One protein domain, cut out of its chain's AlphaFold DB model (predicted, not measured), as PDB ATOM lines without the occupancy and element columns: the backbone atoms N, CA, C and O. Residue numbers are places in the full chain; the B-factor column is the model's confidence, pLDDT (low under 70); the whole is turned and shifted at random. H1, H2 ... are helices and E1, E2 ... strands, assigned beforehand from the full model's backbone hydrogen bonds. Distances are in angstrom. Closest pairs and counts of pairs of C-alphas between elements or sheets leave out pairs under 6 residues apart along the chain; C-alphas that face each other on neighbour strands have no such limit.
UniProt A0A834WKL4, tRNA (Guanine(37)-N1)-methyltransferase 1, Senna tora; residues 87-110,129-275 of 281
ATOM      1  N   THR A  87      35.189  33.464  22.944       46.12
ATOM      2  CA  THR A  87      35.672  32.106  22.617       46.12
ATOM      3  C   THR A  87      35.032  31.002  23.465       46.12
ATOM      4  O   THR A  87      35.333  29.826  23.270       46.12
ATOM      5  N   SER A  88      34.147  31.353  24.399       52.09
ATOM      6  CA  SER A  88      33.511  30.399  25.306       52.09
ATOM      7  C   SER A  88      32.462  29.533  24.606       52.09
ATOM      8  O   SER A  88      31.457  30.044  24.110       52.09
ATOM      9  N   VAL A  89      32.637  28.208  24.635       63.69
ATOM     10  CA  VAL A  89      31.538  27.260  24.390       63.69
ATOM     11  C   VAL A  89      30.784  27.053  25.700       63.69
ATOM     12  O   VAL A  89      31.403  26.793  26.737       63.69
ATOM     13  N   VAL A  90      29.458  27.188  25.641       66.44
ATOM     14  CA  VAL A  90      28.560  27.083  26.796       66.44
ATOM     15  C   VAL A  90      27.610  25.913  26.589       66.44
ATOM     16  O   VAL A  90      26.898  25.843  25.585       66.44
ATOM     17  N   ILE A  91      27.580  24.992  27.547       70.75
ATOM     18  CA  ILE A  91      26.581  23.919  27.570       70.75
ATOM     19  C   ILE A  91      25.418  24.375  28.443       70.75
ATOM     20  O   ILE A  91      25.632  24.690  29.608       70.75
ATOM     21  N   GLU A  92      24.202  24.380  27.902       70.25
ATOM     22  CA  GLU A  92      22.979  24.623  28.661       70.25
ATOM     23  C   GLU A  92      22.137  23.343  28.738       70.25
ATOM     24  O   GLU A  92      21.686  22.795  27.729       70.25
ATOM     25  N   LEU A  93      21.902  22.858  29.954       67.75
ATOM     26  CA  LEU A  93      21.014  21.724  30.204       67.75
ATOM     27  C   LEU A  93      19.665  22.249  30.691       67.75
ATOM     28  O   LEU A  93      19.613  22.992  31.671       67.75
ATOM     29  N   THR A  94      18.581  21.865  30.012       60.88
ATOM     30  CA  THR A  94      17.219  22.336  30.314       60.88
ATOM     31  C   THR A  94      16.230  21.175  30.388       60.88
ATOM     32  O   THR A  94      16.326  20.211  29.630       60.88
ATOM     33  N   SER A  95      15.266  21.258  31.310       50.16
ATOM     34  CA  SER A  95      14.206  20.249  31.470       50.16
ATOM     35  C   SER A  95      13.034  20.591  30.558       50.16
ATOM     36  O   SER A  95      12.786  21.762  30.248       50.16
ATOM     37  N   HIS A  96      12.290  19.558  30.166       42.53
ATOM     38  CA  HIS A  96      11.120  19.614  29.297       42.53
ATOM     39  C   HIS A  96      10.106  20.700  29.716       42.53
ATOM     40  O   HIS A  96       9.634  21.441  28.854       42.53
ATOM     41  N   ASP A  97       9.866  20.906  31.016       35.47
ATOM     42  CA  ASP A  97       8.920  21.924  31.518       35.47
ATOM     43  C   ASP A  97       9.328  23.377  31.202       35.47
ATOM     44  O   ASP A  97       8.495  24.285  31.180       35.47
ATOM     45  N   ILE A  98      10.612  23.620  30.917       39.62
ATOM     46  CA  ILE A  98      11.151  24.945  30.581       39.62
ATOM     47  C   ILE A  98      11.257  25.136  29.062       39.62
ATOM     48  O   ILE A  98      11.220  26.273  28.590       39.62
ATOM     49  N   THR A  99      11.316  24.064  28.267       34.66
ATOM     50  CA  THR A  99      11.532  24.149  26.808       34.66
ATOM     51  C   THR A  99      10.438  24.905  26.051       34.66
ATOM     52  O   THR A  99      10.747  25.605  25.084       34.66
ATOM     53  N   MET A 100       9.187  24.867  26.524       28.69
ATOM     54  CA  MET A 100       8.084  25.635  25.927       28.69
ATOM     55  C   MET A 100       8.199  27.145  26.217       28.69
ATOM     56  O   MET A 100       7.770  27.975  25.420       28.69
ATOM     57  N   TRP A 101       8.842  27.507  27.331       30.20
ATOM     58  CA  TRP A 101       9.070  28.893  27.745       30.20
ATOM     59  C   TRP A 101      10.379  29.463  27.211       30.20
ATOM     60  O   TRP A 101      10.428  30.645  26.901       30.20
ATOM     61  N   SER A 102      11.415  28.636  27.057       35.03
ATOM     62  CA  SER A 102      12.720  29.015  26.500       35.03
ATOM     63  C   SER A 102      12.636  29.353  25.010       35.03
ATOM     64  O   SER A 102      13.282  30.283  24.533       35.03
ATOM     65  N   SER A 103      11.788  28.646  24.262       33.94
ATOM     66  CA  SER A 103      11.541  28.954  22.849       33.94
ATOM     67  C   SER A 103      10.718  30.238  22.665       33.94
ATOM     68  O   SER A 103      11.034  31.023  21.772       33.94
ATOM     69  N   ALA A 104       9.772  30.533  23.566       32.44
ATOM     70  CA  ALA A 104       9.123  31.848  23.659       32.44
ATOM     71  C   ALA A 104      10.096  32.965  24.113       32.44
ATOM     72  O   ALA A 104       9.979  34.112  23.687       32.44
ATOM     73  N   PHE A 105      11.097  32.624  24.933       34.94
ATOM     74  CA  PHE A 105      12.133  33.534  25.437       34.94
ATOM     75  C   PHE A 105      13.076  34.036  24.334       34.94
ATOM     76  O   PHE A 105      13.421  35.215  24.310       34.94
ATOM     77  N   HIS A 106      13.436  33.168  23.383       36.00
ATOM     78  CA  HIS A 106      14.144  33.569  22.161       36.00
ATOM     79  C   HIS A 106      13.244  34.363  21.198       36.00
ATOM     80  O   HIS A 106      13.716  35.295  20.550       36.00
ATOM     81  N   PHE A 107      11.947  34.039  21.138       31.59
ATOM     82  CA  PHE A 107      10.958  34.737  20.303       31.59
ATOM     83  C   PHE A 107      10.761  36.207  20.713       31.59
ATOM     84  O   PHE A 107      10.750  37.085  19.853       31.59
ATOM     85  N   LEU A 108      10.671  36.503  22.016       31.84
ATOM     86  CA  LEU A 108      10.438  37.873  22.491       31.84
ATOM     87  C   LEU A 108      11.672  38.780  22.329       31.84
ATOM     88  O   LEU A 108      11.536  39.988  22.160       31.84
ATOM     89  N   TRP A 109      12.879  38.211  22.340       30.95
ATOM     90  CA  TRP A 109      14.111  38.972  22.119       30.95
ATOM     91  C   TRP A 109      14.331  39.335  20.642       30.95
ATOM     92  O   TRP A 109      14.912  40.378  20.354       30.95
ATOM     93  N   ALA A 110      13.840  38.515  19.706       29.72
ATOM     94  CA  ALA A 110      13.972  38.771  18.272       29.72
ATOM     95  C   ALA A 110      12.996  39.842  17.752       29.72
ATOM     96  O   ALA A 110      13.384  40.651  16.914       29.72
ATOM     97  N   ALA A 129      29.489  32.678  21.051       37.22
ATOM     98  CA  ALA A 129      29.411  31.558  21.970       37.22
ATOM     99  C   ALA A 129      28.621  30.427  21.312       37.22
ATOM    100  O   ALA A 129      27.471  30.601  20.899       37.22
ATOM    101  N   SER A 130      29.267  29.271  21.174       41.59
ATOM    102  CA  SER A 130      28.579  28.092  20.677       41.59
ATOM    103  C   SER A 130      27.759  27.510  21.818       41.59
ATOM    104  O   SER A 130      28.320  27.134  22.848       41.59
ATOM    105  N   PHE A 131      26.440  27.482  21.657       44.47
ATOM    106  CA  PHE A 131      25.529  26.966  22.677       44.47
ATOM    107  C   PHE A 131      25.193  25.516  22.390       44.47
ATOM    108  O   PHE A 131      24.813  25.188  21.272       44.47
ATOM    109  N   VAL A 132      25.299  24.661  23.397       50.62
ATOM    110  CA  VAL A 132      24.874  23.265  23.308       50.62
ATOM    111  C   VAL A 132      23.661  23.082  24.206       50.62
ATOM    112  O   VAL A 132      23.813  23.109  25.422       50.62
ATOM    113  N   SER A 133      22.472  22.909  23.626       49.09
ATOM    114  CA  SER A 133      21.241  22.690  24.398       49.09
ATOM    115  C   SER A 133      20.837  21.220  24.394       49.09
ATOM    116  O   SER A 133      20.789  20.597  23.331       49.09
ATOM    117  N   CYS A 134      20.534  20.678  25.575       44.38
ATOM    118  CA  CYS A 134      19.963  19.344  25.748       44.38
ATOM    119  C   CYS A 134      18.509  19.435  26.218       44.38
ATOM    120  O   CYS A 134      18.234  20.112  27.213       44.38
ATOM    121  N   SER A 135      17.598  18.736  25.536       48.28
ATOM    122  CA  SER A 135      16.217  18.523  25.987       48.28
ATOM    123  C   SER A 135      16.029  17.048  26.335       48.28
ATOM    124  O   SER A 135      16.331  16.190  25.509       48.28
ATOM    125  N   ALA A 136      15.518  16.757  27.536       39.72
ATOM    126  CA  ALA A 136      15.272  15.390  27.998       39.72
ATOM    127  C   ALA A 136      14.331  14.615  27.050       39.72
ATOM    128  O   ALA A 136      13.349  15.158  26.538       39.72
ATOM    129  N   ALA A 137      14.642  13.333  26.841       34.34
ATOM    130  CA  ALA A 137      14.159  12.486  25.748       34.34
ATOM    131  C   ALA A 137      12.693  11.997  25.841       34.34
ATOM    132  O   ALA A 137      12.307  11.079  25.116       34.34
ATOM    133  N   THR A 138      11.836  12.589  26.673       34.56
ATOM    134  CA  THR A 138      10.415  12.211  26.727       34.56
ATOM    135  C   THR A 138       9.578  13.025  25.737       34.56
ATOM    136  O   THR A 138       8.888  13.971  26.091       34.56
ATOM    137  N   GLY A 139       9.610  12.607  24.467       34.84
ATOM    138  CA  GLY A 139       8.371  12.469  23.693       34.84
ATOM    139  C   GLY A 139       7.787  13.656  22.916       34.84
ATOM    140  O   GLY A 139       6.596  13.596  22.615       34.84
ATOM    141  N   HIS A 140       8.539  14.687  22.502       39.41
ATOM    142  CA  HIS A 140       7.992  15.654  21.530       39.41
ATOM    143  C   HIS A 140       8.954  16.040  20.398       39.41
ATOM    144  O   HIS A 140       9.904  16.794  20.564       39.41
ATOM    145  N   ARG A 141       8.624  15.595  19.177       40.41
ATOM    146  CA  ARG A 141       9.298  15.945  17.911       40.41
ATOM    147  C   ARG A 141       9.215  17.454  17.571       40.41
ATOM    148  O   ARG A 141       9.906  17.908  16.666       40.41
ATOM    149  N   ARG A 142       8.374  18.227  18.287       36.81
ATOM    150  CA  ARG A 142       8.115  19.665  18.049       36.81
ATOM    151  C   ARG A 142       9.110  20.620  18.728       36.81
ATOM    152  O   ARG A 142       9.335  21.707  18.211       36.81
ATOM    153  N   THR A 143       9.714  20.267  19.863       39.50
ATOM    154  CA  THR A 143      10.664  21.158  20.567       39.50
ATOM    155  C   THR A 143      12.000  21.239  19.835       39.50
ATOM    156  O   THR A 143      12.518  22.335  19.629       39.50
ATOM    157  N   SER A 144      12.506  20.114  19.323       42.38
ATOM    158  CA  SER A 144      13.695  20.086  18.460       42.38
ATOM    159  C   SER A 144      13.506  20.881  17.165       42.38
ATOM    160  O   SER A 144      14.440  21.548  16.725       42.38
ATOM    161  N   SER A 145      12.303  20.858  16.571       40.09
ATOM    162  CA  SER A 145      12.018  21.632  15.356       40.09
ATOM    163  C   SER A 145      11.941  23.132  15.633       40.09
ATOM    164  O   SER A 145      12.504  23.901  14.871       40.09
ATOM    165  N   ILE A 146      11.318  23.563  16.739       43.41
ATOM    166  CA  ILE A 146      11.236  24.992  17.095       43.41
ATOM    167  C   ILE A 146      12.627  25.565  17.386       43.41
ATOM    168  O   ILE A 146      12.974  26.627  16.874       43.41
ATOM    169  N   ILE A 147      13.444  24.857  18.174       45.84
ATOM    170  CA  ILE A 147      14.800  25.323  18.484       45.84
ATOM    171  C   ILE A 147      15.647  25.322  17.203       45.84
ATOM    172  O   ILE A 147      16.265  26.338  16.901       45.84
ATOM    173  N   GLY A 148      15.604  24.250  16.401       46.22
ATOM    174  CA  GLY A 148      16.326  24.157  15.125       46.22
ATOM    175  C   GLY A 148      15.945  25.245  14.112       46.22
ATOM    176  O   GLY A 148      16.825  25.836  13.486       46.22
ATOM    177  N   SER A 149      14.658  25.580  13.993       39.94
ATOM    178  CA  SER A 149      14.193  26.688  13.148       39.94
ATOM    179  C   SER A 149      14.697  28.049  13.639       39.94
ATOM    180  O   SER A 149      15.056  28.893  12.822       39.94
ATOM    181  N   ASN A 150      14.790  28.259  14.955       39.50
ATOM    182  CA  ASN A 150      15.302  29.504  15.535       39.50
ATOM    183  C   ASN A 150      16.827  29.640  15.383       39.50
ATOM    184  O   ASN A 150      17.312  30.739  15.113       39.50
ATOM    185  N   VAL A 151      17.575  28.533  15.493       46.12
ATOM    186  CA  VAL A 151      19.023  28.473  15.211       46.12
ATOM    187  C   VAL A 151      19.303  28.915  13.775       46.12
ATOM    188  O   VAL A 151      20.103  29.823  13.542       46.12
ATOM    189  N   ALA A 152      18.596  28.307  12.816       42.66
ATOM    190  CA  ALA A 152      18.762  28.585  11.394       42.66
ATOM    191  C   ALA A 152      18.365  30.026  11.028       42.66
ATOM    192  O   ALA A 152      19.021  30.651  10.199       42.66
ATOM    193  N   LYS A 153      17.325  30.573  11.675       38.06
ATOM    194  CA  LYS A 153      16.825  31.933  11.419       38.06
ATOM    195  C   LYS A 153      17.768  33.038  11.909       38.06
ATOM    196  O   LYS A 153      17.798  34.106  11.307       38.06
ATOM    197  N   HIS A 154      18.522  32.802  12.984       39.84
ATOM    198  CA  HIS A 154      19.363  33.830  13.617       39.84
ATOM    199  C   HIS A 154      20.869  33.613  13.449       39.84
ATOM    200  O   HIS A 154      21.648  34.411  13.968       39.84
ATOM    201  N   GLN A 155      21.279  32.565  12.727       36.41
ATOM    202  CA  GLN A 155      22.682  32.274  12.408       36.41
ATOM    203  C   GLN A 155      23.584  32.243  13.656       36.41
ATOM    204  O   GLN A 155      24.757  32.611  13.629       36.41
ATOM    205  N   LEU A 156      22.998  31.807  14.772       52.59
ATOM    206  CA  LEU A 156      23.689  31.582  16.030       52.59
ATOM    207  C   LEU A 156      24.427  30.246  15.917       52.59
ATOM    208  O   LEU A 156      23.868  29.271  15.419       52.59
ATOM    209  N   GLY A 157      25.675  30.183  16.383       58.28
ATOM    210  CA  GLY A 157      26.484  28.959  16.398       58.28
ATOM    211  C   GLY A 157      26.006  27.935  17.432       58.28
ATOM    212  O   GLY A 157      26.810  27.436  18.210       58.28
ATOM    213  N   CYS A 158      24.709  27.652  17.519       58.28
ATOM    214  CA  CYS A 158      24.146  26.759  18.521       58.28
ATOM    215  C   CYS A 158      23.861  25.360  17.962       58.28
ATOM    216  O   CYS A 158      23.271  25.176  16.901       58.28
ATOM    217  N   LEU A 159      24.308  24.355  18.707       65.50
ATOM    218  CA  LEU A 159      24.064  22.944  18.465       65.50
ATOM    219  C   LEU A 159      22.996  22.465  19.448       65.50
ATOM    220  O   LEU A 159      23.053  22.734  20.646       65.50
ATOM    221  N   VAL A 160      22.006  21.743  18.944       66.00
ATOM    222  CA  VAL A 160      20.878  21.275  19.749       66.00
ATOM    223  C   VAL A 160      20.874  19.761  19.719       66.00
ATOM    224  O   VAL A 160      20.900  19.161  18.645       66.00
ATOM    225  N   PHE A 161      20.823  19.146  20.894       68.19
ATOM    226  CA  PHE A 161      20.810  17.702  21.049       68.19
ATOM    227  C   PHE A 161      19.564  17.274  21.822       68.19
ATOM    228  O   PHE A 161      19.215  17.834  22.857       68.19
ATOM    229  N   ASN A 162      18.895  16.244  21.320       77.38
ATOM    230  CA  ASN A 162      17.815  15.573  22.032       77.38
ATOM    231  C   ASN A 162      18.351  14.236  22.549       77.38
ATOM    232  O   ASN A 162      18.282  13.223  21.854       77.38
ATOM    233  N   MET A 163      18.988  14.261  23.716       76.81
ATOM    234  CA  MET A 163      19.559  13.081  24.361       76.81
ATOM    235  C   MET A 163      19.532  13.238  25.881       76.81
ATOM    236  O   MET A 163      19.108  14.261  26.402       76.81
ATOM    237  N   ASP A 164      19.956  12.205  26.600       80.75
ATOM    238  CA  ASP A 164      20.160  12.307  28.041       80.75
ATOM    239  C   ASP A 164      21.316  13.275  28.367       80.75
ATOM    240  O   ASP A 164      22.369  13.239  27.722       80.75
ATOM    241  N   GLY A 165      21.129  14.126  29.380       79.75
ATOM    242  CA  GLY A 165      22.100  15.160  29.750       79.75
ATOM    243  C   GLY A 165      23.447  14.584  30.190       79.75
ATOM    244  O   GLY A 165      24.494  15.121  29.828       79.75
ATOM    245  N   ARG A 166      23.445  13.444  30.895       85.50
ATOM    246  CA  ARG A 166      24.675  12.773  31.353       85.50
ATOM    247  C   ARG A 166      25.446  12.218  30.165       85.50
ATOM    248  O   ARG A 166      26.665  12.376  30.083       85.50
ATOM    249  N   ARG A 167      24.734  11.601  29.216       85.88
ATOM    250  CA  ARG A 167      25.317  11.124  27.953       85.88
ATOM    251  C   ARG A 167      25.903  12.267  27.134       85.88
ATOM    252  O   ARG A 167      26.997  12.105  26.602       85.88
ATOM    253  N   LEU A 168      25.219  13.409  27.070       84.44
ATOM    254  CA  LEU A 168      25.724  14.584  26.365       84.44
ATOM    255  C   LEU A 168      27.018  15.105  26.991       84.44
ATOM    256  O   LEU A 168      27.984  15.314  26.263       84.44
ATOM    257  N   ILE A 169      27.051  15.294  28.316       86.69
ATOM    258  CA  ILE A 169      28.256  15.745  29.029       86.69
ATOM    259  C   ILE A 169      29.417  14.805  28.690       86.69
ATOM    260  O   ILE A 169      30.434  15.256  28.166       86.69
ATOM    261  N   LYS A 170      29.236  13.494  28.885       86.75
ATOM    262  CA  LYS A 170      30.270  12.495  28.577       86.75
ATOM    263  C   LYS A 170      30.741  12.593  27.124       86.75
ATOM    264  O   LYS A 170      31.930  12.751  26.890       86.75
ATOM    265  N   ALA A 171      29.827  12.605  26.154       85.50
ATOM    266  CA  ALA A 171      30.176  12.691  24.735       85.50
ATOM    267  C   ALA A 171      30.952  13.973  24.380       85.50
ATOM    268  O   ALA A 171      31.927  13.926  23.626       85.50
ATOM    269  N   MET A 172      30.555  15.118  24.942       85.31
ATOM    270  CA  MET A 172      31.226  16.396  24.703       85.31
ATOM    271  C   MET A 172      32.652  16.397  25.260       85.31
ATOM    272  O   MET A 172      33.575  16.792  24.545       85.31
ATOM    273  N   TYR A 173      32.847  15.902  26.487       86.38
ATOM    274  CA  TYR A 173      34.165  15.852  27.132       86.38
ATOM    275  C   TYR A 173      35.061  14.701  26.637       86.38
ATOM    276  O   TYR A 173      36.288  14.809  26.718       86.38
ATOM    277  N   SER A 174      34.497  13.654  26.027       84.88
ATOM    278  CA  SER A 174      35.263  12.635  25.292       84.88
ATOM    279  C   SER A 174      35.788  13.141  23.941       84.88
ATOM    280  O   SER A 174      36.797  12.639  23.461       84.88
ATOM    281  N   SER A 175      35.152  14.148  23.333       81.69
ATOM    282  CA  SER A 175      35.585  14.732  22.052       81.69
ATOM    283  C   SER A 175      36.665  15.813  22.210       81.69
ATOM    284  O   SER A 175      36.853  16.371  23.291       81.69
ATOM    285  N   ASP A 176      37.327  16.219  21.125       74.31
ATOM    286  CA  ASP A 176      38.300  17.330  21.158       74.31
ATOM    287  C   ASP A 176      37.681  18.694  21.507       74.31
ATOM    288  O   ASP A 176      38.390  19.626  21.896       74.31
ATOM    289  N   LYS A 177      36.345  18.805  21.467       72.44
ATOM    290  CA  LYS A 177      35.609  20.005  21.898       72.44
ATOM    291  C   LYS A 177      35.661  20.230  23.410       72.44
ATOM    292  O   LYS A 177      35.318  21.313  23.866       72.44
ATOM    293  N   ALA A 178      36.123  19.251  24.189       78.12
ATOM    294  CA  ALA A 178      36.280  19.370  25.637       78.12
ATOM    295  C   ALA A 178      37.066  20.622  26.061       78.12
ATOM    296  O   ALA A 178      36.740  21.240  27.069       78.12
ATOM    297  N   ARG A 179      38.089  21.006  25.284       76.44
ATOM    298  CA  ARG A 179      38.979  22.135  25.603       76.44
ATOM    299  C   ARG A 179      38.333  23.505  25.415       76.44
ATOM    300  O   ARG A 179      38.759  24.460  26.059       76.44
ATOM    301  N   SER A 180      37.338  23.610  24.535       78.62
ATOM    302  CA  SER A 180      36.665  24.880  24.242       78.62
ATOM    303  C   SER A 180      35.493  25.168  25.182       78.62
ATOM    304  O   SER A 180      35.009  26.303  25.239       78.62
ATOM    305  N   ILE A 181      35.050  24.167  25.950       83.00
ATOM    306  CA  ILE A 181      33.991  24.334  26.942       83.00
ATOM    307  C   ILE A 181      34.586  24.992  28.179       83.00
ATOM    308  O   ILE A 181      35.377  24.408  28.912       83.00
ATOM    309  N   THR A 182      34.186  26.237  28.400       85.81
ATOM    310  CA  THR A 182      34.660  27.044  29.535       85.81
ATOM    311  C   THR A 182      33.579  27.218  30.586       85.81
ATOM    312  O   THR A 182      33.895  27.467  31.747       85.81
ATOM    313  N   GLN A 183      32.309  27.090  30.197       86.62
ATOM    314  CA  GLN A 183      31.184  27.252  31.100       86.62
ATOM    315  C   GLN A 183      30.087  26.231  30.831       86.62
ATOM    316  O   GLN A 183      29.819  25.838  29.693       86.62
ATOM    317  N   VAL A 184      29.416  25.838  31.904       87.12
ATOM    318  CA  VAL A 184      28.246  24.970  31.873       87.12
ATOM    319  C   VAL A 184      27.156  25.608  32.717       87.12
ATOM    320  O   VAL A 184      27.387  25.990  33.860       87.12
ATOM    321  N   ILE A 185      25.955  25.700  32.163       85.50
ATOM    322  CA  ILE A 185      24.766  26.218  32.826       85.50
ATOM    323  C   ILE A 185      23.761  25.075  32.954       85.50
ATOM    324  O   ILE A 185      23.258  24.537  31.969       85.50
ATOM    325  N   MET A 186      23.440  24.706  34.186       83.94
ATOM    326  CA  MET A 186      22.464  23.670  34.501       83.94
ATOM    327  C   MET A 186      21.172  24.336  34.955       83.94
ATOM    328  O   MET A 186      20.945  24.582  36.142       83.94
ATOM    329  N   ASN A 187      20.317  24.655  33.988       80.44
ATOM    330  CA  ASN A 187      19.025  25.291  34.217       80.44
ATOM    331  C   ASN A 187      17.942  24.224  34.462       80.44
ATOM    332  O   ASN A 187      16.935  24.125  33.755       80.44
ATOM    333  N   LEU A 188      18.190  23.397  35.480       80.56
ATOM    334  CA  LEU A 188      17.373  22.253  35.887       80.56
ATOM    335  C   LEU A 188      17.037  22.342  37.386       80.56
ATOM    336  O   LEU A 188      17.491  21.507  38.151       80.56
ATOM    337  N   PRO A 189      16.255  23.322  37.867       75.94
ATOM    338  CA  PRO A 189      16.225  23.657  39.297       75.94
ATOM    339  C   PRO A 189      15.798  22.542  40.266       75.94
ATOM    340  O   PRO A 189      16.063  22.641  41.462       75.94
ATOM    341  N   ASN A 190      15.106  21.511  39.777       77.88
ATOM    342  CA  ASN A 190      14.738  20.351  40.591       77.88
ATOM    343  C   ASN A 190      15.892  19.338  40.684       77.88
ATOM    344  O   ASN A 190      16.243  18.924  41.786       77.88
ATOM    345  N   ASP A 191      16.512  19.027  39.543       76.50
ATOM    346  CA  ASP A 191      17.404  17.872  39.393       76.50
ATOM    347  C   ASP A 191      18.877  18.270  39.185       76.50
ATOM    348  O   ASP A 191      19.744  17.410  39.121       76.50
ATOM    349  N   ALA A 192      19.204  19.561  39.039       81.75
ATOM    350  CA  ALA A 192      20.520  20.008  38.567       81.75
ATOM    351  C   ALA A 192      21.676  19.497  39.429       81.75
ATOM    352  O   ALA A 192      22.711  19.128  38.882       81.75
ATOM    353  N   ALA A 193      21.496  19.462  40.754       85.19
ATOM    354  CA  ALA A 193      22.504  18.929  41.664       85.19
ATOM    355  C   ALA A 193      22.777  17.444  41.387       85.19
ATOM    356  O   ALA A 193      23.928  17.025  41.390       85.19
ATOM    357  N   ASP A 194      21.747  16.670  41.053       85.12
ATOM    358  CA  ASP A 194      21.864  15.227  40.861       85.12
ATOM    359  C   ASP A 194      22.614  14.886  39.576       85.12
ATOM    360  O   ASP A 194      23.206  13.822  39.505       85.12
ATOM    361  N   TYR A 195      22.620  15.773  38.575       85.88
ATOM    362  CA  TYR A 195      23.386  15.614  37.331       85.88
ATOM    363  C   TYR A 195      24.872  15.985  37.476       85.88
ATOM    364  O   TYR A 195      25.630  15.809  36.520       85.88
ATOM    365  N   LEU A 196      25.304  16.524  38.622       90.81
ATOM    366  CA  LEU A 196      26.696  16.942  38.823       90.81
ATOM    367  C   LEU A 196      27.685  15.778  38.849       90.81
ATOM    368  O   LEU A 196      28.836  15.925  38.440       90.81
ATOM    369  N   ASP A 197      27.228  14.606  39.263       89.88
ATOM    370  CA  ASP A 197      27.969  13.351  39.179       89.88
ATOM    371  C   ASP A 197      28.417  13.014  37.737       89.88
ATOM    372  O   ASP A 197      29.428  12.343  37.549       89.88
ATOM    373  N   ALA A 198      27.745  13.533  36.700       90.00
ATOM    374  CA  ALA A 198      28.161  13.357  35.309       90.00
ATOM    375  C   ALA A 198      29.479  14.078  34.972       90.00
ATOM    376  O   ALA A 198      30.108  13.741  33.969       90.00
ATOM    377  N   PHE A 199      29.908  15.043  35.796       90.81
ATOM    378  CA  PHE A 199      31.209  15.707  35.669       90.81
ATOM    379  C   PHE A 199      32.349  14.937  36.344       90.81
ATOM    380  O   PHE A 199      33.516  15.307  36.191       90.81
ATOM    381  N   ARG A 200      32.045  13.855  37.067       91.31
ATOM    382  CA  ARG A 200      33.064  13.009  37.684       91.31
ATOM    383  C   ARG A 200      33.798  12.209  36.624       91.31
ATOM    384  O   ARG A 200      33.182  11.543  35.791       91.31
ATOM    385  N   GLY A 201      35.122  12.274  36.666       89.62
ATOM    386  CA  GLY A 201      35.970  11.510  35.763       89.62
ATOM    387  C   GLY A 201      35.860  11.927  34.294       89.62
ATOM    388  O   GLY A 201      36.191  11.127  33.424       89.62
ATOM    389  N   ILE A 202      35.420  13.153  33.979       90.12
ATOM    390  CA  ILE A 202      35.357  13.637  32.582       90.12
ATOM    391  C   ILE A 202      36.718  13.617  31.869       90.12
ATOM    392  O   ILE A 202      36.767  13.583  30.640       90.12
ATOM    393  N   TYR A 203      37.819  13.625  32.626       88.81
ATOM    394  CA  TYR A 203      39.186  13.545  32.117       88.81
ATOM    395  C   TYR A 203      39.927  12.282  32.554       88.81
ATOM    396  O   TYR A 203      41.133  12.197  32.339       88.81
ATOM    397  N   LYS A 204      39.233  11.283  33.115       85.94
ATOM    398  CA  LYS A 204      39.868  10.053  33.621       85.94
ATOM    399  C   LYS A 204      40.663   9.300  32.543       85.94
ATOM    400  O   LYS A 204      41.757   8.823  32.811       85.94
ATOM    401  N   ASP A 205      40.137   9.266  31.316       81.56
ATOM    402  CA  ASP A 205      40.722   8.531  30.188       81.56
ATOM    403  C   ASP A 205      41.749   9.377  29.408       81.56
ATOM    404  O   ASP A 205      42.279   8.940  28.386       81.56
ATOM    405  N   ARG A 206      42.020  10.615  29.851       80.56
ATOM    406  CA  ARG A 206      42.976  11.521  29.201       80.56
ATOM    407  C   ARG A 206      44.335  11.495  29.910       80.56
ATOM    408  O   ARG A 206      44.389  11.391  31.135       80.56
ATOM    409  N   PRO A 207      45.445  11.647  29.163       78.44
ATOM    410  CA  PRO A 207      46.783  11.681  29.747       78.44
ATOM    411  C   PRO A 207      46.923  12.860  30.716       78.44
ATOM    412  O   PRO A 207      46.635  13.997  30.347       78.44
ATOM    413  N   LYS A 208      47.385  12.592  31.944       71.00
ATOM    414  CA  LYS A 208      47.451  13.561  33.061       71.00
ATOM    415  C   LYS A 208      48.331  14.788  32.782       71.00
ATOM    416  O   LYS A 208      48.203  15.792  33.482       71.00
ATOM    417  N   ASP A 209      49.155  14.714  31.745       70.44
ATOM    418  CA  ASP A 209      50.186  15.690  31.386       70.44
ATOM    419  C   ASP A 209      49.689  16.718  30.349       70.44
ATOM    420  O   ASP A 209      50.438  17.591  29.915       70.44
ATOM    421  N   GLY A 210      48.428  16.608  29.915       69.38
ATOM    422  CA  GLY A 210      47.819  17.522  28.951       69.38
ATOM    423  C   GLY A 210      47.373  18.862  29.547       69.38
ATOM    424  O   GLY A 210      47.142  18.998  30.746       69.38
ATOM    425  N   GLU A 211      47.172  19.858  28.682       76.06
ATOM    426  CA  GLU A 211      46.434  21.071  29.047       76.06
ATOM    427  C   GLU A 211      44.930  20.768  29.153       76.06
ATOM    428  O   GLU A 211      44.302  20.290  28.196       76.06
ATOM    429  N   PHE A 212      44.359  21.063  30.323       82.00
ATOM    430  CA  PHE A 212      42.949  20.858  30.646       82.00
ATOM    431  C   PHE A 212      42.270  22.176  31.004       82.00
ATOM    432  O   PHE A 212      42.780  22.952  31.812       82.00
ATOM    433  N   THR A 213      41.078  22.385  30.450       84.62
ATOM    434  CA  THR A 213      40.209  23.512  30.791       84.62
ATOM    435  C   THR A 213      39.153  23.029  31.775       84.62
ATOM    436  O   THR A 213      38.290  22.244  31.403       84.62
ATOM    437  N   PHE A 214      39.186  23.489  33.025       90.44
ATOM    438  CA  PHE A 214      38.125  23.165  33.983       90.44
ATOM    439  C   PHE A 214      36.960  24.144  33.809       90.44
ATOM    440  O   PHE A 214      37.159  25.349  33.982       90.44
ATOM    441  N   PRO A 215      35.756  23.666  33.453       91.00
ATOM    442  CA  PRO A 215      34.625  24.546  33.217       91.00
ATOM    443  C   PRO A 215      34.136  25.174  34.526       91.00
ATOM    444  O   PRO A 215      34.104  24.526  35.576       91.00
ATOM    445  N   THR A 216      33.668  26.418  34.446       91.50
ATOM    446  CA  THR A 216      32.834  27.004  35.499       91.50
ATOM    447  C   THR A 216      31.414  26.472  35.353       91.50
ATOM    448  O   THR A 216      30.777  26.653  34.314       91.50
ATOM    449  N   ILE A 217      30.912  25.807  36.386       92.31
ATOM    450  CA  ILE A 217      29.579  25.218  36.428       92.31
ATOM    451  C   ILE A 217      28.658  26.146  37.220       92.31
ATOM    452  O   ILE A 217      28.949  26.518  38.357       92.31
ATOM    453  N   HIS A 218      27.535  26.502  36.604       91.06
ATOM    454  CA  HIS A 218      26.453  27.279  37.192       91.06
ATOM    455  C   HIS A 218      25.236  26.375  37.381       91.06
ATOM    456  O   HIS A 218      24.600  25.964  36.409       91.06
ATOM    457  N   VAL A 219      24.903  26.069  38.630       91.62
ATOM    458  CA  VAL A 219      23.847  25.127  39.005       91.62
ATOM    459  C   VAL A 219      22.695  25.896  39.623       91.62
ATOM    460  O   VAL A 219      22.854  26.549  40.654       91.62
ATOM    461  N   TYR A 220      21.519  25.808  39.009       90.06
ATOM    462  CA  TYR A 220      20.306  26.353  39.603       90.06
ATOM    463  C   TYR A 220      19.605  25.290  40.432       90.06
ATOM    464  O   TYR A 220      19.499  24.146  40.005       90.06
ATOM    465  N   GLY A 221      19.088  25.680  41.591       89.88
ATOM    466  CA  GLY A 221      18.406  24.762  42.498       89.88
ATOM    467  C   GLY A 221      17.280  25.421  43.268       89.88
ATOM    468  O   GLY A 221      17.233  26.647  43.402       89.88
ATOM    469  N   PHE A 222      16.373  24.602  43.790       90.69
ATOM    470  CA  PHE A 222      15.422  25.030  44.805       90.69
ATOM    471  C   PHE A 222      15.771  24.457  46.170       90.69
ATOM    472  O   PHE A 222      16.056  23.269  46.280       90.69
ATOM    473  N   SER A 223      15.618  25.282  47.203       92.62
ATOM    474  CA  SER A 223      15.697  24.842  48.591       92.62
ATOM    475  C   SER A 223      14.517  25.379  49.398       92.62
ATOM    476  O   SER A 223      14.013  26.476  49.137       92.62
ATOM    477  N   LYS A 224      14.044  24.564  50.342       92.62
ATOM    478  CA  LYS A 224      13.015  24.917  51.335       92.62
ATOM    479  C   LYS A 224      13.567  24.945  52.765       92.62
ATOM    480  O   LYS A 224      12.788  25.052  53.708       92.62
ATOM    481  N   ALA A 225      14.876  24.768  52.923       91.88
ATOM    482  CA  ALA A 225      15.517  24.766  54.226       91.88
ATOM    483  C   ALA A 225      15.489  26.164  54.857       91.88
ATOM    484  O   ALA A 225      15.318  27.173  54.167       91.88
ATOM    485  N   GLU A 226      15.679  26.208  56.175       91.25
ATOM    486  CA  GLU A 226      15.853  27.458  56.917       91.25
ATOM    487  C   GLU A 226      17.109  28.206  56.444       91.25
ATOM    488  O   GLU A 226      17.041  29.400  56.146       91.25
ATOM    489  N   ASP A 227      18.209  27.467  56.263       93.69
ATOM    490  CA  ASP A 227      19.393  27.922  55.538       93.69
ATOM    491  C   ASP A 227      19.476  27.249  54.153       93.69
ATOM    492  O   ASP A 227      20.010  26.142  54.014       93.69
ATOM    493  N   PRO A 228      18.920  27.888  53.107       91.81
ATOM    494  CA  PRO A 228      18.891  27.314  51.770       91.81
ATOM    495  C   PRO A 228      20.287  27.229  51.136       91.81
ATOM    496  O   PRO A 228      20.519  26.360  50.299       91.81
ATOM    497  N   GLU A 229      21.216  28.115  51.505       93.00
ATOM    498  CA  GLU A 229      22.564  28.137  50.925       93.00
ATOM    499  C   GLU A 229      23.388  26.957  51.429       93.00
ATOM    500  O   GLU A 229      24.013  26.270  50.623       93.00
ATOM    501  N   PHE A 230      23.325  26.682  52.733       92.69
ATOM    502  CA  PHE A 230      23.999  25.538  53.336       92.69
ATOM    503  C   PHE A 230      23.464  24.204  52.800       92.69
ATOM    504  O   PHE A 230      24.240  23.364  52.350       92.69
ATOM    505  N   GLU A 231      22.140  24.015  52.770       93.19
ATOM    506  CA  GLU A 231      21.537  22.769  52.273       93.19
ATOM    507  C   GLU A 231      21.898  22.503  50.805       93.19
ATOM    508  O   GLU A 231      22.264  21.385  50.435       93.19
ATOM    509  N   PHE A 232      21.862  23.543  49.968       92.62
ATOM    510  CA  PHE A 232      22.221  23.399  48.564       92.62
ATOM    511  C   PHE A 232      23.724  23.166  48.363       92.62
ATOM    512  O   PHE A 232      24.114  22.437  47.450       92.62
ATOM    513  N   HIS A 233      24.573  23.733  49.227       92.38
ATOM    514  CA  HIS A 233      26.015  23.476  49.226       92.38
ATOM    515  C   HIS A 233      26.328  22.014  49.533       92.38
ATOM    516  O   HIS A 233      27.071  21.374  48.789       92.38
ATOM    517  N   GLU A 234      25.689  21.459  50.560       92.12
ATOM    518  CA  GLU A 234      25.851  20.057  50.943       92.12
ATOM    519  C   GLU A 234      25.381  19.106  49.838       92.12
ATOM    520  O   GLU A 234      26.086  18.156  49.501       92.12
ATOM    521  N   ARG A 235      24.257  19.400  49.170       92.00
ATOM    522  CA  ARG A 235      23.820  18.613  48.001       92.00
ATOM    523  C   ARG A 235      24.864  18.577  46.885       92.00
ATOM    524  O   ARG A 235      25.087  17.520  46.299       92.00
ATOM    525  N   ILE A 236      25.517  19.706  46.601       92.50
ATOM    526  CA  ILE A 236      26.588  19.785  45.593       92.50
ATOM    527  C   ILE A 236      27.794  18.945  46.018       92.50
ATOM    528  O   ILE A 236      28.325  18.186  45.205       92.50
ATOM    529  N   ARG A 237      28.208  19.040  47.287       91.56
ATOM    530  CA  ARG A 237      29.316  18.246  47.841       91.56
ATOM    531  C   ARG A 237      29.055  16.752  47.740       91.56
ATOM    532  O   ARG A 237      29.927  16.016  47.286       91.56
ATOM    533  N   ILE A 238      27.850  16.315  48.104       91.12
ATOM    534  CA  ILE A 238      27.433  14.911  48.027       91.12
ATOM    535  C   ILE A 238      27.471  14.426  46.574       91.12
ATOM    536  O   ILE A 238      28.102  13.407  46.289       91.12
ATOM    537  N   ALA A 239      26.872  15.180  45.645       89.88
ATOM    538  CA  ALA A 239      26.800  14.800  44.233       89.88
ATOM    539  C   ALA A 239      28.183  14.701  43.563       89.88
ATOM    540  O   ALA A 239      28.444  13.786  42.780       89.88
ATOM    541  N   LEU A 240      29.101  15.611  43.899       89.94
ATOM    542  CA  LEU A 240      30.487  15.563  43.421       89.94
ATOM    543  C   LEU A 240      31.353  14.559  44.208       89.94
ATOM    544  O   LEU A 240      32.428  14.196  43.737       89.94
ATOM    545  N   SER A 241      30.882  14.115  45.379       88.50
ATOM    546  CA  SER A 241      31.660  13.464  46.448       88.50
ATOM    547  C   SER A 241      32.985  14.170  46.728       88.50
ATOM    548  O   SER A 241      34.036  13.542  46.829       88.50
ATOM    549  N   GLU A 242      32.920  15.494  46.838       84.94
ATOM    550  CA  GLU A 242      34.059  16.355  47.136       84.94
ATOM    551  C   GLU A 242      33.656  17.365  48.205       84.94
ATOM    552  O   GLU A 242      32.652  18.066  48.079       84.94
ATOM    553  N   VAL A 243      34.455  17.452  49.265       79.12
ATOM    554  CA  VAL A 243      34.176  18.313  50.422       79.12
ATOM    555  C   VAL A 243      34.765  19.710  50.201       79.12
ATOM    556  O   VAL A 243      34.195  20.715  50.642       79.12
ATOM    557  N   ALA A 244      35.873  19.807  49.466       78.75
ATOM    558  CA  ALA A 244      36.622  21.043  49.255       78.75
ATOM    559  C   ALA A 244      36.178  21.828  48.002       78.75
ATOM    560  O   ALA A 244      37.009  22.366  47.271       78.75
ATOM    561  N   VAL A 245      34.870  21.919  47.738       84.25
ATOM    562  CA  VAL A 245      34.346  22.745  46.636       84.25
ATOM    563  C   VAL A 245      34.074  24.164  47.130       84.25
ATOM    564  O   VAL A 245      33.174  24.396  47.942       84.25
ATOM    565  N   ASN A 246      34.845  25.125  46.620       88.38
ATOM    566  CA  ASN A 246      34.573  26.541  46.837       88.38
ATOM    567  C   ASN A 246      33.435  26.986  45.908       88.38
ATOM    568  O   ASN A 246      33.628  27.084  44.694       88.38
ATOM    569  N   VAL A 247      32.252  27.209  46.478       91.88
ATOM    570  CA  VAL A 247      31.031  27.534  45.735       91.88
ATOM    571  C   VAL A 247      30.578  28.943  46.085       91.88
ATOM    572  O   VAL A 247      30.346  29.252  47.249       91.88
ATOM    573  N   ASP A 248      30.397  29.773  45.062       93.31
ATOM    574  CA  ASP A 248      29.740  31.071  45.180       93.31
ATOM    575  C   ASP A 248      28.221  30.874  45.119       93.31
ATOM    576  O   ASP A 248      27.672  30.460  44.090       93.31
ATOM    577  N   MET A 249      27.547  31.122  46.241       92.81
ATOM    578  CA  MET A 249      26.104  30.951  46.389       92.81
ATOM    579  C   MET A 249      25.375  32.277  46.216       92.81
ATOM    580  O   MET A 249      25.679  33.276  46.864       92.81
ATOM    581  N   ARG A 250      24.338  32.275  45.375       92.06
ATOM    582  CA  ARG A 250      23.487  33.445  45.149       92.06
ATOM    583  C   ARG A 250      22.010  33.094  45.243       92.06
ATOM    584  O   ARG A 250      21.497  32.296  44.458       92.06
ATOM    585  N   ARG A 251      21.280  33.797  46.111       90.88
ATOM    586  CA  ARG A 251      19.808  33.798  46.101       90.88
ATOM    587  C   ARG A 251      19.300  34.548  44.875       90.88
ATOM    588  O   ARG A 251      19.573  35.732  44.692       90.88
ATOM    589  N   VAL A 252      18.561  33.850  44.021       89.25
ATOM    590  CA  VAL A 252      18.001  34.414  42.788       89.25
ATOM    591  C   VAL A 252      16.654  35.062  43.077       89.25
ATOM    592  O   VAL A 252      16.446  36.222  42.733       89.25
ATOM    593  N   ARG A 253      15.727  34.311  43.686       88.06
ATOM    594  CA  ARG A 253      14.374  34.777  44.035       88.06
ATOM    595  C   ARG A 253      13.647  33.805  44.960       88.06
ATOM    596  O   ARG A 253      13.978  32.622  44.999       88.06
ATOM    597  N   LEU A 254      12.587  34.284  45.603       89.31
ATOM    598  CA  LEU A 254      11.563  33.433  46.212       89.31
ATOM    599  C   LEU A 254      10.644  32.856  45.130       89.31
ATOM    600  O   LEU A 254      10.217  33.561  44.216       89.31
ATOM    601  N   VAL A 255      10.353  31.563  45.230       86.56
ATOM    602  CA  VAL A 255       9.456  30.830  44.319       86.56
ATOM    603  C   VAL A 255       8.089  30.618  44.958       86.56
ATOM    604  O   VAL A 255       7.072  30.658  44.277       86.56
ATOM    605  N   ALA A 256       8.084  30.388  46.266       87.25
ATOM    606  CA  ALA A 256       6.909  30.268  47.116       87.25
ATOM    607  C   ALA A 256       7.313  30.690  48.542       87.25
ATOM    608  O   ALA A 256       8.516  30.809  48.809       87.25
ATOM    609  N   PRO A 257       6.364  30.903  49.467       90.00
ATOM    610  CA  PRO A 257       6.691  31.125  50.873       90.00
ATOM    611  C   PRO A 257       7.618  30.014  51.389       90.00
ATOM    612  O   PRO A 257       7.304  28.833  51.256       90.00
ATOM    613  N   GLY A 258       8.797  30.393  51.886       87.94
ATOM    614  CA  GLY A 258       9.813  29.449  52.366       87.94
ATOM    615  C   GLY A 258      10.537  28.628  51.288       87.94
ATOM    616  O   GLY A 258      11.312  27.754  51.641       87.94
ATOM    617  N   LYS A 259      10.323  28.875  49.985       90.75
ATOM    618  CA  LYS A 259      11.034  28.183  48.891       90.75
ATOM    619  C   LYS A 259      11.887  29.164  48.093       90.75
ATOM    620  O   LYS A 259      11.354  29.990  47.347       90.75
ATOM    621  N   TRP A 260      13.202  29.024  48.189       91.94
ATOM    622  CA  TRP A 260      14.179  29.831  47.462       91.94
ATOM    623  C   TRP A 260      14.638  29.154  46.176       91.94
ATOM    624  O   TRP A 260      14.760  27.935  46.106       91.94
ATOM    625  N   MET A 261      14.910  29.970  45.161       91.38
ATOM    626  CA  MET A 261      15.711  29.609  43.998       91.38
ATOM    627  C   MET A 261      17.119  30.159  44.181       91.38
ATOM    628  O   MET A 261      17.290  31.360  44.412       91.38
ATOM    629  N   LEU A 262      18.105  29.285  44.043       92.62
ATOM    630  CA  LEU A 262      19.522  29.573  44.211       92.62
ATOM    631  C   LEU A 262      20.268  29.356  42.895       92.62
ATOM    632  O   LEU A 262      19.817  28.605  42.027       92.62
ATOM    633  N   CYS A 263      21.413  30.016  42.775       93.00
ATOM    634  CA  CYS A 263      22.431  29.745  41.777       93.00
ATOM    635  C   CYS A 263      23.752  29.512  42.510       93.00
ATOM    636  O   CYS A 263      24.227  30.403  43.211       93.00
ATOM    637  N   ALA A 264      24.311  28.320  42.346       94.25
ATOM    638  CA  ALA A 264      25.639  27.957  42.806       94.25
ATOM    639  C   ALA A 264      26.611  28.048  41.633       94.25
ATOM    640  O   ALA A 264      26.348  27.482  40.572       94.25
ATOM    641  N   SER A 265      27.725  28.749  41.808       93.69
ATOM    642  CA  SER A 265      28.753  28.899  40.777       93.69
ATOM    643  C   SER A 265      30.103  28.438  41.306       93.69
ATOM    644  O   SER A 265      30.569  28.938  42.327       93.69
ATOM    645  N   PHE A 266      30.746  27.498  40.622       94.31
ATOM    646  CA  PHE A 266      32.067  26.998  41.009       94.31
ATOM    647  C   PHE A 266      32.850  26.505  39.795       94.31
ATOM    648  O   PHE A 266      32.278  26.136  38.773       94.31
ATOM    649  N   ILE A 267      34.176  26.497  39.901       93.44
ATOM    650  CA  ILE A 267      35.043  25.854  38.907       93.44
ATOM    651  C   ILE A 267      35.105  24.367  39.245       93.44
ATOM    652  O   ILE A 267      35.293  24.021  40.412       93.44
ATOM    653  N   LEU A 268      34.956  23.494  38.245       93.00
ATOM    654  CA  LEU A 268      35.036  22.051  38.459       93.00
ATOM    655  C   LEU A 268      36.394  21.676  39.093       93.00
ATOM    656  O   LEU A 268      37.435  21.918  38.473       93.00
ATOM    657  N   PRO A 269      36.416  21.071  40.295       92.38
ATOM    658  CA  PRO A 269      37.666  20.699  40.944       92.38
ATOM    659  C   PRO A 269      38.438  19.646  40.149       92.38
ATOM    660  O   PRO A 269      37.862  18.714  39.581       92.38
ATOM    661  N   LYS A 270      39.771  19.750  40.174       90.62
ATOM    662  CA  LYS A 270      40.657  18.776  39.521       90.62
ATOM    663  C   LYS A 270      40.459  17.361  40.079       90.62
ATOM    664  O   LYS A 270      40.442  16.415  39.299       90.62
ATOM    665  N   SER A 271      40.274  17.220  41.393       90.75
ATOM    666  CA  SER A 271      40.006  15.932  42.051       90.75
ATOM    667  C   SER A 271      38.794  15.225  41.446       90.75
ATOM    668  O   SER A 271      38.882  14.058  41.084       90.75
ATOM    669  N   VAL A 272      37.702  15.960  41.238       91.88
ATOM    670  CA  VAL A 272      36.457  15.451  40.653       91.88
ATOM    671  C   VAL A 272      36.628  15.102  39.175       91.88
ATOM    672  O   VAL A 272      36.196  14.039  38.728       91.88
ATOM    673  N   ALA A 273      37.277  15.974  38.401       91.06
ATOM    674  CA  ALA A 273      37.433  15.791  36.960       91.06
ATOM    675  C   ALA A 273      38.257  14.542  36.587       91.06
ATOM    676  O   ALA A 273      38.010  13.938  35.542       91.06
ATOM    677  N   PHE A 274      39.206  14.148  37.443       90.19
ATOM    678  CA  PHE A 274      40.029  12.941  37.294       90.19
ATOM    679  C   PHE A 274      39.614  11.797  38.225       90.19
ATOM    680  O   PHE A 274      40.320  10.794  38.287       90.19
ATOM    681  N   ALA A 275      38.506  11.940  38.958       89.25
ATOM    682  CA  ALA A 275      38.039  10.904  39.866       89.25
ATOM    683  C   ALA A 275      37.707   9.620  39.103       89.25
ATOM    684  O   ALA A 275      37.124   9.660  38.013       89.25
TER     685      ALA A 275
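What this domain is: This is residues 87 to 110 and 129 to 275 of the 281 residues of the protein "tRNA (Guanine(37)-N1)-methyltransferase 1" of Senna tora (UniProt A0A834WKL4). One twisted seven-stranded sheet is the wall between helices on both faces, making three layers: H1 and H2 cover one face towards the E3 edge, and H3 and H6 lie over the other, with H5 between them. The hairpin E6 and E7 ends the sheet at the opposite edge. The printed part has 171 residues, with seven named helices and seven named strands in the order E1 H1 E2 H2 E3 H3 H4 E4 H5 E5 H6 E6 E7 H7. The mixed sheet runs E3 E2 E1 E4 E5 E7 E6; the class is mixed, helices and strands. The whole is compact, with a radius of gyration of the C-alphas of 16.5 A and spans of 49 by 44 by 29 A.

How they stand to each other: Start at E1, residues 89 to 94, then H1, residues 96 to 110. E2, residues 131 to 135, is E1's parallel neighbour; N 92 and O 132 are 2.8 A apart. H2, residues 141 to 154, touches H1, closest at C-alphas 103 and 147, 6.5 A. E3, residues 159 to 161, is parallel to E2, with N 159 and O 131 at 2.7 A. H3, residues 165 to 174, is on the face opposite H2, at a height of 9.2 A over the sheet. H4, residues 176 to 179, is not on the sheet. E4, residues 181 to 187, is parallel to E1; N 185 and O 91 are 2.8 A apart. H5, residues 194 to 199, touches H3, closest at C-alphas 198 and 166, 5.3 A. E5, residues 216 to 223, is parallel to E4, with N 186 and O 218 at 2.8 A. H6, residues 228 to 240, is on the same face as H3 and touches H5 with residues 236 to 240 alone. E6, residues 248 to 256, and E7, residues 259 to 267, form a hairpin; N 263 and O 250 are 2.8 A apart. E7 is antiparallel to E5, with N 217 and O 266 at 2.8 A. H7, residues 270 to 273, touches no helix. In H3 and H6 every O i to N i+4 pair is within hydrogen-bond range; H1 has 7 of 11, H2 9 of 10, and H5 0 of 2, with 2 of 3 O i to N i+3 pairs; H4 and H7 are too short.

Where its parts are: Find C-alpha 89 at (31.538, 27.260, 24.390), where E1 begins. H1 spans 22.3 A and E7 26.1 A; E6, 22.9 A, bends by 53 degrees at residue 253. H7 ends at C-alpha 273, (37.433, 15.791, 36.960).

The domain as a whole: C-alphas 209 and 257, the two farthest apart, are 50.1 A apart. Residues 111 to 128 are not printed, a gap of 17.4 A between C-alphas 110 and 129. The link H5 to E5 is long. Mean pLDDT of the printed part is 72.8; low stretches include residues 93 to 110 and 129 to 161.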